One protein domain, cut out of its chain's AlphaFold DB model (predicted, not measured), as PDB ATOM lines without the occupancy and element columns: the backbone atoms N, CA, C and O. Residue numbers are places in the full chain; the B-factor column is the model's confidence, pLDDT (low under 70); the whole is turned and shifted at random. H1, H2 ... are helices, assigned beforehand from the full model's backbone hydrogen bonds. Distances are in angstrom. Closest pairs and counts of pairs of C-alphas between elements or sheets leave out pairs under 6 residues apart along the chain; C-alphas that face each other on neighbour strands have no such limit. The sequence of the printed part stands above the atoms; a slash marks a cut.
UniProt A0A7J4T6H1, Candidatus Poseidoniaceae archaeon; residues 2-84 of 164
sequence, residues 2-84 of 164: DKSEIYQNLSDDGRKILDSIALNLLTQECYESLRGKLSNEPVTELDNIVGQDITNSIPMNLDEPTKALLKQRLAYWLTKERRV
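This is residues 2 to 84 of the 164 residues of a protein of Candidatus Poseidoniaceae archaeon (UniProt A0A7J4T6H1). A long helix, H2, is crossed by H4 at residues 23 to 31, and short H3 packs on both; the earlier part of H2 reaches away as an arm with H1 by its far end. The printed part has 83 residues, with four named helices, H1 to H4 along the chain, and is all helix. It is loose, with a radius of gyration of the C-alphas of 14.9 A, and spans 45 by 25 by 20 A.

H2, residues 12 to 35, measures 34.5 A from C-alpha 12 (249.910, 143.034, 156.238) to C-alpha 35. H4, residues 64 to 82, measures 26.9 A and ends at C-alpha 82 (216.268, 140.373, 171.013). H1 is residues 3 to 8, H3 residues 51 to 57.

H2 touches H4 at a steep tilt of 55 degrees, closest at C-alphas Thr 27 and Leu 70, 6.0 A. With residues 30 to 34 alone, H2 touches H3, closest at C-alphas Cys 30 and Ser 57, 5.1 A. H3 touches H4, closest at C-alphas Ile 54 and Lys 71, 6.4 A. H1 is apart from H3 and H4. Each helix has every O i to N i+4 pair within hydrogen-bond range.

The farthest C-alphas, Asn 9 and Asn 48, are 44.7 A apart. The printed part has no cut; the link H2 to H3 is long, 15 residues. No printed residue is under 70 in pLDDT.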
ATOM      1  N   ASP A   2     259.127 135.131 170.557       85.12
ATOM      2  CA  ASP A   2     258.216 136.042 171.245       85.12
ATOM      3  C   ASP A   2     256.915 136.197 170.428       85.12
ATOM      4  O   ASP A   2     256.929 136.139 169.198       85.12
ATOM      5  N   LYS A   3     255.764 136.374 171.086       80.50
ATOM      6  CA  LYS A   3     254.486 136.613 170.388       80.50
ATOM      7  C   LYS A   3     254.546 137.901 169.562       80.50
ATOM      8  O   LYS A   3     253.971 137.945 168.475       80.50
ATOM      9  N   SER A   4     255.265 138.912 170.055       84.25
ATOM     10  CA  SER A   4     255.502 140.159 169.318       84.25
ATOM     11  C   SER A   4     256.305 139.909 168.037       84.25
ATOM     12  O   SER A   4     255.940 140.389 166.965       84.25
ATOM     13  N   GLU A   5     257.331 139.064 168.125       88.81
ATOM     14  CA  GLU A   5     258.184 138.673 167.001       88.81
ATOM     15  C   GLU A   5     257.388 137.929 165.915       88.81
ATOM     16  O   GLU A   5     257.530 138.239 164.733       88.81
ATOM     17  N   ILE A   6     256.484 137.012 166.282       88.06
ATOM     18  CA  ILE A   6     255.607 136.334 165.307       88.06
ATOM     19  C   ILE A   6     254.741 137.353 164.559       88.06
ATOM     20  O   ILE A   6     254.676 137.317 163.332       88.06
ATOM     21  N   TYR A   7     254.097 138.269 165.285       91.38
ATOM     22  CA  TYR A   7     253.197 139.265 164.701       91.38
ATOM     23  C   TYR A   7     253.911 140.219 163.732       91.38
ATOM     24  O   TYR A   7     253.409 140.514 162.644       91.38
ATOM     25  N   GLN A   8     255.112 140.668 164.099       91.81
ATOM     26  CA  GLN A   8     255.931 141.550 163.267       91.81
ATOM     27  C   GLN A   8     256.369 140.882 161.957       91.81
ATOM     28  O   GLN A   8     256.466 141.553 160.933       91.81
ATOM     29  N   ASN A   9     256.567 139.562 161.967       93.25
ATOM     30  CA  ASN A   9     256.972 138.794 160.789       93.25
ATOM     31  C   ASN A   9     255.810 138.394 159.860       93.25
ATOM     32  O   ASN A   9     256.046 137.814 158.800       93.25
ATOM     33  N   LEU A  10     254.555 138.689 160.217       93.19
ATOM     34  CA  LEU A  10     253.419 138.474 159.317       93.19
ATOM     35  C   LEU A  10     253.430 139.480 158.154       93.19
ATOM     36  O   LEU A  10     253.970 140.582 158.256       93.19
ATOM     37  N   SER A  11     252.787 139.125 157.042       94.25
ATOM     38  CA  SER A  11     252.401 140.112 156.028       94.25
ATOM     39  C   SER A  11     251.298 141.032 156.565       94.25
ATOM     40  O   SER A  11     250.641 140.705 157.555       94.25
ATOM     41  N   ASP A  12     251.039 142.155 155.890       93.25
ATOM     42  CA  ASP A  12     249.910 143.034 156.238       93.25
ATOM     43  C   ASP A  12     248.574 142.281 156.224       93.25
ATOM     44  O   ASP A  12     247.759 142.431 157.130       93.25
ATOM     45  N   ASP A  13     248.378 141.417 155.231       91.06
ATOM     46  CA  ASP A  13     247.212 140.540 155.129       91.06
ATOM     47  C   ASP A  13     247.127 139.552 156.300       91.06
ATOM     48  O   ASP A  13     246.062 139.372 156.892       91.06
ATOM     49  N   GLY A  14     248.257 138.951 156.682       90.38
ATOM     50  CA  GLY A  14     248.331 138.052 157.833       90.38
ATOM     51  C   GLY A  14     247.986 138.754 159.147       90.38
ATOM     52  O   GLY A  14     247.249 138.194 159.960       90.38
ATOM     53  N   ARG A  15     248.458 139.994 159.333       93.00
ATOM     54  CA  ARG A  15     248.105 140.833 160.487       93.00
ATOM     55  C   ARG A  15     246.614 141.150 160.520       93.00
ATOM     56  O   ARG A  15     245.980 140.876 161.527       93.00
ATOM     57  N   LYS A  16     246.028 141.596 159.401       90.44
ATOM     58  CA  LYS A  16     244.582 141.883 159.299       90.44
ATOM     59  C   LYS A  16     243.716 140.686 159.681       90.44
ATOM     60  O   LYS A  16     242.710 140.846 160.372       90.44
ATOM     61  N   ILE A  17     244.106 139.484 159.252       89.12
ATOM     62  CA  ILE A  17     243.399 138.258 159.631       89.12
ATOM     63  C   ILE A  17     243.491 138.036 161.144       89.12
ATOM     64  O   ILE A  17     242.472 137.757 161.777       89.12
ATOM     65  N   LEU A  18     244.689 138.154 161.721       90.25
ATOM     66  CA  LEU A  18     244.892 137.929 163.149       90.25
ATOM     67  C   LEU A  18     244.152 138.968 164.000       90.25
ATOM     68  O   LEU A  18     243.471 138.581 164.948       90.25
ATOM     69  N   ASP A  19     244.227 140.243 163.629       90.69
ATOM     70  CA  ASP A  19     243.530 141.343 164.298       90.69
ATOM     71  C   ASP A  19     242.013 141.131 164.257       90.69
ATOM     72  O   ASP A  19     241.332 141.245 165.276       90.69
ATOM     73  N   SER A  20     241.480 140.726 163.099       89.56
ATOM     74  CA  SER A  20     240.063 140.387 162.941       89.56
ATOM     75  C   SER A  20     239.640 139.232 163.857       89.56
ATOM     76  O   SER A  20     238.596 139.313 164.508       89.56
ATOM     77  N   ILE A  21     240.450 138.172 163.956       90.12
ATOM     78  CA  ILE A  21     240.183 137.039 164.856       90.12
ATOM     79  C   ILE A  21     240.234 137.488 166.320       90.12
ATOM     80  O   ILE A  21     239.319 137.172 167.079       90.12
ATOM     81  N   ALA A  22     241.269 138.231 166.715       91.62
ATOM     82  CA  ALA A  22     241.438 138.711 168.084       91.62
ATOM     83  C   ALA A  22     240.257 139.587 168.518       91.62
ATOM     84  O   ALA A  22     239.694 139.389 169.594       91.62
ATOM     85  N   LEU A  23     239.819 140.497 167.649       91.06
ATOM     86  CA  LEU A  23     238.685 141.369 167.923       91.06
ATOM     87  C   LEU A  23     237.361 140.596 168.028       91.06
ATOM     88  O   LEU A  23     236.528 140.910 168.879       91.06
ATOM     89  N   ASN A  24     237.159 139.567 167.200       91.31
ATOM     90  CA  ASN A  24     235.980 138.702 167.289       91.31
ATOM     91  C   ASN A  24     235.954 137.898 168.599       91.31
ATOM     92  O   ASN A  24     234.903 137.800 169.232       91.31
ATOM     93  N   LEU A  25     237.105 137.386 169.046       91.62
ATOM     94  CA  LEU A  25     237.225 136.699 170.336       91.62
ATOM     95  C   LEU A  25     236.942 137.644 171.509       91.62
ATOM     96  O   LEU A  25     236.144 137.303 172.377       91.62
ATOM     97  N   LEU A  26     237.494 138.861 171.492       93.31
ATOM     98  CA  LEU A  26     237.188 139.882 172.503       93.31
ATOM     99  C   LEU A  26     235.699 140.241 172.520       93.31
ATOM    100  O   LEU A  26     235.103 140.375 173.586       93.31
ATOM    101  N   THR A  27     235.080 140.361 171.342       91.94
ATOM    102  CA  THR A  27     233.634 140.602 171.226       91.94
ATOM    103  C   THR A  27     232.847 139.467 171.880       91.94
ATOM    104  O   THR A  27     231.893 139.731 172.611       91.94
ATOM    105  N   GLN A  28     233.260 138.215 171.659       90.75
ATOM    106  CA  GLN A  28     232.645 137.053 172.291       90.75
ATOM    107  C   GLN A  28     232.774 137.063 173.806       90.75
ATOM    108  O   GLN A  28     231.768 136.870 174.484       90.75
ATOM    109  N   GLU A  29     233.962 137.318 174.337       92.62
ATOM    110  CA  GLU A  29     234.179 137.370 175.784       92.62
ATOM    111  C   GLU A  29     233.316 138.450 176.445       92.62
ATOM    112  O   GLU A  29     232.611 138.173 177.420       92.62
ATOM    113  N   CYS A  30     233.295 139.659 175.872       93.06
ATOM    114  CA  CYS A  30     232.469 140.753 176.382       93.06
ATOM    115  C   CYS A  30     230.982 140.377 176.337       93.06
ATOM    116  O   CYS A  30     230.255 140.562 177.310       93.06
ATOM    117  N   TYR A  31     230.522 139.799 175.232       90.25
ATOM    118  CA  TYR A  31     229.127 139.417 175.079       90.25
ATOM    119  C   TYR A  31     228.701 138.287 176.031       90.25
ATOM    120  O   TYR A  31     227.647 138.375 176.664       90.25
ATOM    121  N   GLU A  32     229.520 137.245 176.184       89.19
ATOM    122  CA  GLU A  32     229.225 136.145 177.106       89.19
ATOM    123  C   GLU A  32     229.218 136.611 178.568       89.19
ATOM    124  O   GLU A  32     228.462 136.064 179.373       89.19
ATOM    125  N   SER A  33     229.978 137.659 178.908       89.94
ATOM    126  CA  SER A  33     229.916 138.283 180.236       89.94
ATOM    127  C   SER A  33     228.580 138.988 180.515       89.94
ATOM    128  O   SER A  33     228.150 139.038 181.664       89.94
ATOM    129  N   LEU A  34     227.898 139.483 179.476       88.88
ATOM    130  CA  LEU A  34     226.610 140.176 179.599       88.88
ATOM    131  C   LEU A  34     225.430 139.204 179.695       88.88
ATOM    132  O   LEU A  34     224.493 139.423 180.466       88.88
ATOM    133  N   ARG A  35     225.451 138.145 178.879       84.88
ATOM    134  CA  ARG A  35     224.265 137.309 178.618       84.88
ATOM    135  C   ARG A  35     224.426 135.829 179.002       84.88
ATOM    136  O   ARG A  35     223.466 135.054 178.945       84.88
ATOM    137  N   GLY A  36     225.642 135.407 179.346       84.50
ATOM    138  CA  GLY A  36     226.029 134.006 179.499       84.50
ATOM    139  C   GLY A  36     226.560 133.367 178.208       84.50
ATOM    140  O   GLY A  36     226.625 133.984 177.150       84.50
ATOM    141  N   LYS A  37     226.967 132.096 178.290       83.88
ATOM    142  CA  LYS A  37     227.581 131.370 177.164       83.88
ATOM    143  C   LYS A  37     226.643 131.243 175.974       83.88
ATOM    144  O   LYS A  37     225.543 130.735 176.152       83.88
ATOM    145  N   LEU A  38     227.144 131.528 174.768       75.38
ATOM    146  CA  LEU A  38     226.411 131.488 173.489       75.38
ATOM    147  C   LEU A  38     225.562 130.227 173.231       75.38
ATOM    148  O   LEU A  38     224.543 130.294 172.552       75.38
ATOM    149  N   SER A  39     225.987 129.083 173.758       72.44
ATOM    150  CA  SER A  39     225.319 127.786 173.603       72.44
ATOM    151  C   SER A  39     224.118 127.573 174.528       72.44
ATOM    152  O   SER A  39     223.389 126.599 174.348       72.44
ATOM    153  N   ASN A  40     223.905 128.458 175.499       76.62
ATOM    154  CA  ASN A  40     222.873 128.325 176.521       76.62
ATOM    155  C   ASN A  40     221.755 129.344 176.312       76.62
ATOM    156  O   ASN A  40     221.985 130.392 175.713       76.62
ATOM    157  N   GLU A  41     220.589 129.093 176.898       75.75
ATOM    158  CA  GLU A  41     219.567 130.130 177.048       75.75
ATOM    159  C   GLU A  41     220.169 131.387 177.714       75.75
ATOM    160  O   GLU A  41     221.068 131.253 178.561       75.75
ATOM    161  N   PRO A  42     219.769 132.606 177.303       77.44
ATOM    162  CA  PRO A  42     220.210 133.826 177.967       77.44
ATOM    163  C   PRO A  42     219.914 133.763 179.466       77.44
ATOM    164  O   PRO A  42     218.781 133.543 179.878       77.44
ATOM    165  N   VAL A  43     220.949 133.948 180.289       73.94
ATOM    166  CA  VAL A  43     220.800 133.955 181.758       73.94
ATOM    167  C   VAL A  43     220.202 135.282 182.228       73.94
ATOM    168  O   VAL A  43     219.518 135.349 183.246       73.94
ATOM    169  N   THR A  44     220.456 136.334 181.455       70.69
ATOM    170  CA  THR A  44     219.903 137.669 181.640       70.69
ATOM    171  C   THR A  44     218.831 137.883 180.584       70.69
ATOM    172  O   THR A  44     219.088 137.656 179.398       70.69
ATOM    173  N   GLU A  45     217.657 138.369 180.981       79.25
ATOM    174  CA  GLU A  45     216.696 138.895 180.012       79.25
ATOM    175  C   GLU A  45     217.366 140.023 179.226       79.25
ATOM    176  O   GLU A  45     217.792 141.032 179.792       79.25
ATOM    177  N   LEU A  46     217.487 139.840 177.913       79.38
ATOM    178  CA  LEU A  46     218.283 140.726 177.067       79.38
ATOM    179  C   LEU A  46     217.806 142.178 177.128       79.38
ATOM    180  O   LEU A  46     218.627 143.076 176.949       79.38
ATOM    181  N   ASP A  47     216.517 142.408 177.387       80.38
ATOM    182  CA  ASP A  47     215.909 143.735 177.523       80.38
ATOM    183  C   ASP A  47     216.401 144.512 178.751       80.38
ATOM    184  O   ASP A  47     216.391 145.743 178.726       80.38
ATOM    185  N   ASN A  48     216.924 143.822 179.768       84.25
ATOM    186  CA  ASN A  48     217.489 144.447 180.965       84.25
ATOM    187  C   ASN A  48     218.939 144.917 180.768       84.25
ATOM    188  O   ASN A  48     219.443 145.675 181.592       84.25
ATOM    189  N   ILE A  49     219.607 144.502 179.684       85.25
ATOM    190  CA  ILE A  49     220.971 144.944 179.366       85.25
ATOM    191  C   ILE A  49     220.915 146.364 178.793       85.25
ATOM    192  O   ILE A  49     220.346 146.601 177.719       85.25
ATOM    193  N   VAL A  50     221.541 147.312 179.490       86.19
ATOM    194  CA  VAL A  50     221.626 148.723 179.092       86.19
ATOM    195  C   VAL A  50     223.039 149.107 178.640       86.19
ATOM    196  O   VAL A  50     224.004 148.356 178.776       86.19
ATOM    197  N   GLY A  51     223.197 150.316 178.090       85.56
ATOM    198  CA  GLY A  51     224.487 150.785 177.559       85.56
ATOM    199  C   GLY A  51     225.627 150.835 178.590       85.56
ATOM    200  O   GLY A  51     226.798 150.690 178.221       85.56
ATOM    201  N   GLN A  52     225.303 150.999 179.878       88.56
ATOM    202  CA  GLN A  52     226.305 150.952 180.944       88.56
ATOM    203  C   GLN A  52     226.847 149.535 181.150       88.56
ATOM    204  O   GLN A  52     228.054 149.383 181.317       88.56
ATOM    205  N   ASP A  53     226.001 148.507 181.055       89.94
ATOM    206  CA  ASP A  53     226.437 147.112 181.164       89.94
ATOM    207  C   ASP A  53     227.413 146.774 180.038       89.94
ATOM    208  O   ASP A  53     228.500 146.260 180.294       89.94
ATOM    209  N   ILE A  54     227.088 147.182 178.801       89.75
ATOM    210  CA  ILE A  54     227.987 147.042 177.645       89.75
ATOM    211  C   ILE A  54     229.339 147.694 177.942       89.75
ATOM    212  O   ILE A  54     230.383 147.087 177.723       89.75
ATOM    213  N   THR A  55     229.336 148.917 178.473       91.06
ATOM    214  CA  THR A  55     230.583 149.616 178.810       91.06
ATOM    215  C   THR A  55     231.382 148.873 179.882       91.06
ATOM    216  O   THR A  55     232.599 148.775 179.755       91.06
ATOM    217  N   ASN A  56     230.712 148.315 180.890       92.69
ATOM    218  CA  ASN A  56     231.344 147.570 181.979       92.69
ATOM    219  C   ASN A  56     231.900 146.207 181.532       92.69
ATOM    220  O   ASN A  56     232.843 145.714 182.143       92.69
ATOM    221  N   SER A  57     231.343 145.610 180.473       92.56
ATOM    222  CA  SER A  57     231.831 144.339 179.918       92.56
ATOM    223  C   SER A  57     233.150 144.456 179.151       92.56
ATOM    224  O   SER A  57     233.813 143.449 178.911       92.56
ATOM    225  N   ILE A  58     233.539 145.671 178.754       94.38
ATOM    226  CA  ILE A  58     234.705 145.896 177.898       94.38
ATOM    227  C   ILE A  58     235.961 146.107 178.758       94.38
ATOM    228  O   ILE A  58     235.948 146.954 179.657       94.38
ATOM    229  N   PRO A  59     237.082 145.418 178.463       94.00
ATOM    230  CA  PRO A  59     238.318 145.580 179.221       94.00
ATOM    231  C   PRO A  59     238.830 147.029 179.238       94.00
ATOM    232  O   PRO A  59     238.976 147.691 178.206       94.00
ATOM    233  N   MET A  60     239.153 147.528 180.434       91.31
ATOM    234  CA  MET A  60     239.567 148.924 180.637       91.31
ATOM    235  C   MET A  60     240.912 149.270 179.981       91.31
ATOM    236  O   MET A  60     241.151 150.434 179.663       91.31
ATOM    237  N   ASN A  61     241.773 148.270 179.780       94.38
ATOM    238  CA  ASN A  61     243.135 148.407 179.258       94.38
ATOM    239  C   ASN A  61     243.219 148.504 177.724       94.38
ATOM    240  O   ASN A  61     244.324 148.582 177.193       94.38
ATOM    241  N   LEU A  62     242.087 148.473 177.020       93.56
ATOM    242  CA  LEU A  62     242.032 148.682 175.574       93.56
ATOM    243  C   LEU A  62     242.093 150.176 175.228       93.56
ATOM    244  O   LEU A  62     241.716 151.033 176.031       93.56
ATOM    245  N   ASP A  63     242.542 150.491 174.017       94.94
ATOM    246  CA  ASP A  63     242.449 151.842 173.467       94.94
ATOM    247  C   ASP A  63     240.989 152.224 173.154       94.94
ATOM    248  O   ASP A  63     240.117 151.370 172.963       94.94
ATOM    249  N   GLU A  64     240.703 153.527 173.120       94.12
ATOM    250  CA  GLU A  64     239.343 154.034 172.893       94.12
ATOM    251  C   GLU A  64     238.737 153.638 171.533       94.12
ATOM    252  O   GLU A  64     237.560 153.268 171.521       94.12
ATOM    253  N   PRO A  65     239.481 153.640 170.406       93.56
ATOM    254  CA  PRO A  65     238.980 153.092 169.144       93.56
ATOM    255  C   PRO A  65     238.494 151.642 169.261       93.56
ATOM    256  O   PRO A  65     237.364 151.339 168.871       93.56
ATOM    257  N   THR A  66     239.296 150.759 169.862       91.75
ATOM    258  CA  THR A  66     238.921 149.353 170.074       91.75
ATOM    259  C   THR A  66     237.691 149.235 170.972       91.75
ATOM    260  O   THR A  66     236.769 148.474 170.669       91.75
ATOM    261  N   LYS A  67     237.612 150.023 172.053       93.94
ATOM    262  CA  LYS A  67     236.427 150.051 172.926       93.94
ATOM    263  C   LYS A  67     235.175 150.499 172.177       93.94
ATOM    264  O   LYS A  67     234.124 149.886 172.345       93.94
ATOM    265  N   ALA A  68     235.263 151.554 171.370       91.69
ATOM    266  CA  ALA A  68     234.134 152.053 170.587       91.69
ATOM    267  C   ALA A  68     233.618 150.986 169.612       91.69
ATOM    268  O   ALA A  68     232.409 150.764 169.525       91.69
ATOM    269  N   LEU A  69     234.538 150.273 168.959       90.25
ATOM    270  CA  LEU A  69     234.219 149.180 168.049       90.25
ATOM    271  C   LEU A  69     233.514 148.022 168.770       90.25
ATOM    272  O   LEU A  69     232.454 147.573 168.338       90.25
ATOM    273  N   LEU A  70     234.031 147.594 169.927       92.06
ATOM    274  CA  LEU A  70     233.383 146.566 170.749       92.06
ATOM    275  C   LEU A  70     231.981 146.996 171.202       92.06
ATOM    276  O   LEU A  70     231.043 146.210 171.087       92.06
ATOM    277  N   LYS A  71     231.792 148.251 171.637       91.81
ATOM    278  CA  LYS A  71     230.461 148.779 171.997       91.81
ATOM    279  C   LYS A  71     229.480 148.673 170.833       91.81
ATOM    280  O   LYS A  71     228.349 148.233 171.034       91.81
ATOM    281  N   GLN A  72     229.912 149.050 169.629       89.00
ATOM    282  CA  GLN A  72     229.090 148.973 168.424       89.00
ATOM    283  C   GLN A  72     228.681 147.527 168.113       89.00
ATOM    284  O   GLN A  72     227.494 147.259 167.909       89.00
ATOM    285  N   ARG A  73     229.637 146.590 168.132       88.94
ATOM    286  CA  ARG A  73     229.385 145.161 167.889       88.94
ATOM    287  C   ARG A  73     228.413 144.567 168.901       88.94
ATOM    288  O   ARG A  73     227.435 143.932 168.512       88.94
ATOM    289  N   LEU A  74     228.642 144.818 170.190       89.12
ATOM    290  CA  LEU A  74     227.797 144.320 171.277       89.12
ATOM    291  C   LEU A  74     226.370 144.869 171.181       89.12
ATOM    292  O   LEU A  74     225.413 144.102 171.263       89.12
ATOM    293  N   ALA A  75     226.211 146.174 170.943       86.75
ATOM    294  CA  ALA A  75     224.898 146.801 170.801       86.75
ATOM    295  C   ALA A  75     224.122 146.258 169.591       86.75
ATOM    296  O   ALA A  75     222.931 145.943 169.699       86.75
ATOM    297  N   TYR A  76     224.801 146.109 168.449       84.12
ATOM    298  CA  TYR A  76     224.226 145.482 167.263       84.12
ATOM    299  C   TYR A  76     223.745 144.065 167.581       84.12
ATOM    300  O   TYR A  76     222.612 143.692 167.262       84.12
ATOM    301  N   TRP A  77     224.600 143.294 168.246       81.00
ATOM    302  CA  TRP A  77     224.357 141.892 168.512       81.00
ATOM    303  C   TRP A  77     223.194 141.653 169.476       81.00
ATOM    304  O   TRP A  77     222.268 140.912 169.153       81.00
ATOM    305  N   LEU A  78     223.183 142.360 170.606       83.00
ATOM    306  CA  LEU A  78     222.082 142.318 171.570       83.00
ATOM    307  C   LEU A  78     220.751 142.692 170.909       83.00
ATOM    308  O   LEU A  78     219.735 142.042 171.138       83.00
ATOM    309  N   THR A  79     220.753 143.693 170.024       81.81
ATOM    310  CA  THR A  79     219.551 144.084 169.274       81.81
ATOM    311  C   THR A  79     219.068 142.982 168.332       81.81
ATOM    312  O   THR A  79     217.861 142.802 168.169       81.81
ATOM    313  N   LYS A  80     219.982 142.263 167.670       77.44
ATOM    314  CA  LYS A  80     219.622 141.156 166.777       77.44
ATOM    315  C   LYS A  80     219.076 139.967 167.549       77.44
ATOM    316  O   LYS A  80     218.029 139.460 167.164       77.44
ATOM    317  N   GLU A  81     219.729 139.577 168.635       78.88
ATOM    318  CA  GLU A  81     219.273 138.466 169.466       78.88
ATOM    319  C   GLU A  81     217.896 138.747 170.077       78.88
ATOM    320  O   GLU A  81     217.030 137.890 170.001       78.88
ATOM    321  N   ARG A  82     217.617 139.976 170.544       79.12
ATOM    322  CA  ARG A  82     216.268 140.373 171.013       79.12
ATOM    323  C   ARG A  82     215.160 140.160 169.974       79.12
ATOM    324  O   ARG A  82     214.001 139.989 170.335       79.12
ATOM    325  N   ARG A  83     215.486 140.214 168.678       74.62
ATOM    326  CA  ARG A  83     214.518 140.025 167.578       74.62
ATOM    327  C   ARG A  83     214.314 138.561 167.201       74.62
ATOM    328  O   ARG A  83     213.426 138.268 166.404       74.62
ATOM    329  N   VAL A  84     215.141 137.666 167.726       70.44
ATOM    330  CA  VAL A  84     215.119 136.236 167.445       70.44
ATOM    331  C   VAL A  84     214.624 135.531 168.700       70.44
ATOM    332  O   VAL A  84     215.176 135.717 169.780       70.44
TER     333      VAL A  84